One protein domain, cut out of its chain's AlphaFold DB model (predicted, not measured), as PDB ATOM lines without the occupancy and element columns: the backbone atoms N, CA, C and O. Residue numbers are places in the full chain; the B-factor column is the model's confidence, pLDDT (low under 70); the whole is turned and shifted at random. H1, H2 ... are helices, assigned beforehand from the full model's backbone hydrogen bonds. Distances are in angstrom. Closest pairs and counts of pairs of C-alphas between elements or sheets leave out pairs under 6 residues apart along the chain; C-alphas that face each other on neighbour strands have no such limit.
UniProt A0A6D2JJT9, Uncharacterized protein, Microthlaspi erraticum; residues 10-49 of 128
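Overview. This is residues 10 to 49 of the 128 residues of an uncharacterized protein of Microthlaspi erraticum (UniProt A0A6D2JJT9). Two helices, H1 and then H2, meet near their ends as an L, joined at the corner by a tight link, residues 29 to 31. Their far ends stand free, at residues 10 to 23 and 37 to 49. The printed part has 40 residues with two named helices and no named strand, and its class is all helix. It is extended, with a radius of gyration of the C-alphas of 14.6 A, and flat, spanning 44 by 24 by 6 A.

Along the chain. Find C-alpha 10 at (7.895, 49.939, 341.302); from there H1, residues 10 to 28, runs 26.1 A to C-alpha 28 at (13.561, 36.662, 363.076). Pick up H2, residues 32 to 48, at Val 32 and go 24.2 A to C-alpha 48 at (39.005, 43.078, 363.359).

Arrangement. Look at Ser 28 and Thr 34: their C-alphas, the closest of H1 and H2, are 7.6 A apart, and the helices are close but not clearly touching. Their lines are about perpendicular, at 90 degrees. In H1 and H2 every O i to N i+4 pair is within hydrogen-bond range.

Size, cuts and confidence. The two C-alphas farthest apart, those of Ala 11 and Ala 49, are 43.6 A apart. The printed part has no cut. In the B-factor column, residues 29 to 49 are under 70, and the mean pLDDT of the printed part is 71.0.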
ATOM      1  N   ARG A  10       7.429  49.431 340.002       79.94
ATOM      2  CA  ARG A  10       7.895  49.939 341.302       79.94
ATOM      3  C   ARG A  10       6.914  49.696 342.438       79.94
ATOM      4  O   ARG A  10       7.336  49.235 343.486       79.94
ATOM      5  N   ALA A  11       5.630  49.964 342.230       78.81
ATOM      6  CA  ALA A  11       4.618  49.782 343.263       78.81
ATOM      7  C   ALA A  11       4.446  48.296 343.622       78.81
ATOM      8  O   ALA A  11       4.260  47.964 344.789       78.81
ATOM      9  N   LEU A  12       4.588  47.387 342.648       82.81
ATOM     10  CA  LEU A  12       4.582  45.944 342.906       82.81
ATOM     11  C   LEU A  12       5.836  45.485 343.670       82.81
ATOM     12  O   LEU A  12       5.730  44.695 344.612       82.81
ATOM     13  N   ILE A  13       7.012  45.995 343.294       82.38
ATOM     14  CA  ILE A  13       8.283  45.705 343.973       82.38
ATOM     15  C   ILE A  13       8.276  46.254 345.404       82.38
ATOM     16  O   ILE A  13       8.641  45.544 346.332       82.38
ATOM     17  N   GLU A  14       7.808  47.480 345.620       83.19
ATOM     18  CA  GLU A  14       7.712  48.088 346.951       83.19
ATOM     19  C   GLU A  14       6.704  47.345 347.837       83.19
ATOM     20  O   GLU A  14       7.004  47.034 348.992       83.19
ATOM     21  N   LEU A  15       5.542  46.969 347.290       82.94
ATOM     22  CA  LEU A  15       4.522  46.214 348.021       82.94
ATOM     23  C   LEU A  15       5.006  44.811 348.423       82.94
ATOM     24  O   LEU A  15       4.716  44.339 349.526       82.94
ATOM     25  N   THR A  16       5.748  44.131 347.544       83.50
ATOM     26  CA  THR A  16       6.331  42.812 347.844       83.50
ATOM     27  C   THR A  16       7.540  42.913 348.772       83.50
ATOM     28  O   THR A  16       7.688  42.062 349.648       83.50
ATOM     29  N   PHE A  17       8.344  43.975 348.674       81.31
ATOM     30  CA  PHE A  17       9.463  44.244 349.577       81.31
ATOM     31  C   PHE A  17       8.991  44.479 351.016       81.31
ATOM     32  O   PHE A  17       9.510  43.861 351.943       81.31
ATOM     33  N   GLN A  18       7.944  45.284 351.211       82.00
ATOM     34  CA  GLN A  18       7.348  45.509 352.531       82.00
ATOM     35  C   GLN A  18       6.779  44.222 353.145       82.00
ATOM     36  O   GLN A  18       6.982  43.948 354.331       82.00
ATOM     37  N   ARG A  19       6.097  43.392 352.342       82.88
ATOM     38  CA  ARG A  19       5.574  42.092 352.799       82.88
ATOM     39  C   ARG A  19       6.686  41.103 353.146       82.88
ATOM     40  O   ARG A  19       6.591  40.436 354.174       82.88
ATOM     41  N   ASN A  20       7.737  41.034 352.329       81.19
ATOM     42  CA  ASN A  20       8.910  40.201 352.589       81.19
ATOM     43  C   ASN A  20       9.609  40.637 353.888       81.19
ATOM     44  O   ASN A  20       9.871  39.805 354.753       81.19
ATOM     45  N   TRP A  21       9.801  41.945 354.086       80.44
ATOM     46  CA  TRP A  21      10.447  42.486 355.281       80.44
ATOM     47  C   TRP A  21       9.673  42.185 356.569       80.44
ATOM     48  O   TRP A  21      10.262  41.775 357.571       80.44
ATOM     49  N   ASN A  22       8.342  42.282 356.531       82.25
ATOM     50  CA  ASN A  22       7.499  41.876 357.656       82.25
ATOM     51  C   ASN A  22       7.623  40.374 357.959       82.25
ATOM     52  O   ASN A  22       7.689  39.991 359.124       82.25
ATOM     53  N   GLY A  23       7.717  39.526 356.929       82.12
ATOM     54  CA  GLY A  23       7.974  38.091 357.081       82.12
ATOM     55  C   GLY A  23       9.361  37.788 357.652       82.12
ATOM     56  O   GLY A  23       9.498  36.920 358.511       82.12
ATOM     57  N   LEU A  24      10.382  38.550 357.252       81.19
ATOM     58  CA  LEU A  24      11.739  38.424 357.777       81.19
ATOM     59  C   LEU A  24      11.801  38.804 359.261       81.19
ATOM     60  O   LEU A  24      12.381  38.061 360.047       81.19
ATOM     61  N   ILE A  25      11.154  39.901 359.669       77.62
ATOM     62  CA  ILE A  25      11.032  40.298 361.083       77.62
ATOM     63  C   ILE A  25      10.234  39.249 361.870       77.62
ATOM     64  O   ILE A  25      10.596  38.903 362.996       77.62
ATOM     65  N   TRP A  26       9.180  38.700 361.269       80.56
ATOM     66  CA  TRP A  26       8.362  37.659 361.881       80.56
ATOM     67  C   TRP A  26       9.145  36.359 362.114       80.56
ATOM     68  O   TRP A  26       9.139  35.830 363.223       80.56
ATOM     69  N   MET A  27       9.901  35.885 361.119       73.75
ATOM     70  CA  MET A  27      10.772  34.706 361.248       73.75
ATOM     71  C   MET A  27      11.999  34.965 362.139       73.75
ATOM     72  O   MET A  27      12.517  34.047 362.774       73.75
ATOM     73  N   SER A  28      12.450  36.217 362.226       74.19
ATOM     74  CA  SER A  28      13.561  36.662 363.076       74.19
ATOM     75  C   SER A  28      13.271  36.575 364.569       74.19
ATOM     76  O   SER A  28      14.169  36.293 365.367       74.19
ATOM     77  N   ARG A  29      12.009  36.796 364.952       69.81
ATOM     78  CA  ARG A  29      11.584  36.986 366.344       69.81
ATOM     79  C   ARG A  29      11.844  35.771 367.244       69.81
ATOM     80  O   ARG A  29      11.997  35.942 368.448       69.81
ATOM     81  N   ASN A  30      11.981  34.579 366.661       68.44
ATOM     82  CA  ASN A  30      12.261  33.329 367.379       68.44
ATOM     83  C   ASN A  30      13.766  33.049 367.592       68.44
ATOM     84  O   ASN A  30      14.137  31.951 367.994       68.44
ATOM     85  N   GLY A  31      14.652  34.019 367.326       65.56
ATOM     86  CA  GLY A  31      16.082  33.925 367.656       65.56
ATOM     87  C   GLY A  31      16.988  33.381 366.542       65.56
ATOM     88  O   GLY A  31      18.189  33.194 366.745       65.56
ATOM     89  N   VAL A  32      16.447  33.158 365.340       67.12
ATOM     90  CA  VAL A  32      17.222  32.682 364.177       67.12
ATOM     91  C   VAL A  32      18.188  33.758 363.672       67.12
ATOM     92  O   VAL A  32      19.322  33.454 363.295       67.12
ATOM     93  N   ILE A  33      17.775  35.026 363.689       63.75
ATOM     94  CA  ILE A  33      18.630  36.126 363.225       63.75
ATOM     95  C   ILE A  33      19.629  36.541 364.298       63.75
ATOM     96  O   ILE A  33      20.765  36.826 363.945       63.75
ATOM     97  N   THR A  34      19.289  36.493 365.589       63.00
ATOM     98  CA  THR A  34      20.270  36.771 366.653       63.00
ATOM     99  C   THR A  34      21.413  35.766 366.635       63.00
ATOM    100  O   THR A  34      22.560  36.180 366.740       63.00
ATOM    101  N   LYS A  35      21.151  34.478 366.376       65.12
ATOM    102  CA  LYS A  35      22.223  33.476 366.231       65.12
ATOM    103  C   LYS A  35      23.107  33.709 365.005       65.12
ATOM    104  O   LYS A  35      24.324  33.527 365.078       65.12
ATOM    105  N   ARG A  36      22.529  34.154 363.886       63.22
ATOM    106  CA  ARG A  36      23.296  34.500 362.679       63.22
ATOM    107  C   ARG A  36      24.085  35.796 362.849       63.22
ATOM    108  O   ARG A  36      25.244  35.832 362.463       63.22
ATOM    109  N   VAL A  37      23.498  36.817 363.468       63.81
ATOM    110  CA  VAL A  37      24.154  38.091 363.788       63.81
ATOM    111  C   VAL A  37      25.288  37.876 364.785       63.81
ATOM    112  O   VAL A  37      26.374  38.375 364.548       63.81
ATOM    113  N   GLU A  38      25.093  37.067 365.823       61.94
ATOM    114  CA  GLU A  38      26.133  36.716 366.797       61.94
ATOM    115  C   GLU A  38      27.292  35.954 366.130       61.94
ATOM    116  O   GLU A  38      28.457  36.252 366.381       61.94
ATOM    117  N   THR A  39      27.000  35.042 365.196       61.97
ATOM    118  CA  THR A  39      28.031  34.309 364.437       61.97
ATOM    119  C   THR A  39      28.777  35.212 363.449       61.97
ATOM    120  O   THR A  39      30.002  35.166 363.376       61.97
ATOM    121  N   VAL A  40      28.061  36.064 362.710       64.44
ATOM    122  CA  VAL A  40      28.645  37.004 361.739       64.44
ATOM    123  C   VAL A  40      29.439  38.102 362.448       64.44
ATOM    124  O   VAL A  40      30.540  38.424 362.015       64.44
ATOM    125  N   GLN A  41      28.948  38.627 363.571       62.06
ATOM    126  CA  GLN A  41      29.674  39.587 364.404       62.06
ATOM    127  C   GLN A  41      30.879  38.943 365.088       62.06
ATOM    128  O   GLN A  41      31.922  39.575 365.142       62.06
ATOM    129  N   THR A  42      30.799  37.688 365.537       62.09
ATOM    130  CA  THR A  42      31.961  36.969 366.094       62.09
ATOM    131  C   THR A  42      33.008  36.675 365.016       62.09
ATOM    132  O   THR A  42      34.202  36.785 365.275       62.09
ATOM    133  N   ALA A  43      32.595  36.346 363.788       59.69
ATOM    134  CA  ALA A  43      33.509  36.152 362.664       59.69
ATOM    135  C   ALA A  43      34.156  37.473 362.205       59.69
ATOM    136  O   ALA A  43      35.367  37.522 362.019       59.69
ATOM    137  N   LEU A  44      33.385  38.559 362.095       61.44
ATOM    138  CA  LEU A  44      33.906  39.894 361.770       61.44
ATOM    139  C   LEU A  44      34.770  40.470 362.901       61.44
ATOM    140  O   LEU A  44      35.819  41.054 362.639       61.44
ATOM    141  N   SER A  45      34.387  40.252 364.158       57.41
ATOM    142  CA  SER A  45      35.170  40.638 365.335       57.41
ATOM    143  C   SER A  45      36.472  39.842 365.424       57.41
ATOM    144  O   SER A  45      37.484  40.419 365.785       57.41
ATOM    145  N   ARG A  46      36.512  38.573 364.993       57.06
ATOM    146  CA  ARG A  46      37.764  37.801 364.851       57.06
ATOM    147  C   ARG A  46      38.696  38.312 363.749       57.06
ATOM    148  O   ARG A  46      39.889  38.048 363.818       57.06
ATOM    149  N   ILE A  47      38.168  38.993 362.733       60.19
ATOM    150  CA  ILE A  47      38.976  39.601 361.661       60.19
ATOM    151  C   ILE A  47      39.472  40.993 362.091       60.19
ATOM    152  O   ILE A  47      40.588  41.375 361.755       60.19
ATOM    153  N   SER A  48      38.667  41.736 362.861       56.91
ATOM    154  CA  SER A  48      39.005  43.078 363.359       56.91
ATOM    155  C   SER A  48      39.842  43.073 364.640       56.91
ATOM    156  O   SER A  48      40.667  43.963 364.832       56.91
ATOM    157  N   ALA A  49      39.634  42.108 365.533       51.25
ATOM    158  CA  ALA A  49      40.512  41.863 366.660       51.25
ATOM    159  C   ALA A  49      41.642  40.977 366.147       51.25
ATOM    160  O   ALA A  49      41.475  39.770 365.972       51.25
TER     161      ALA A  49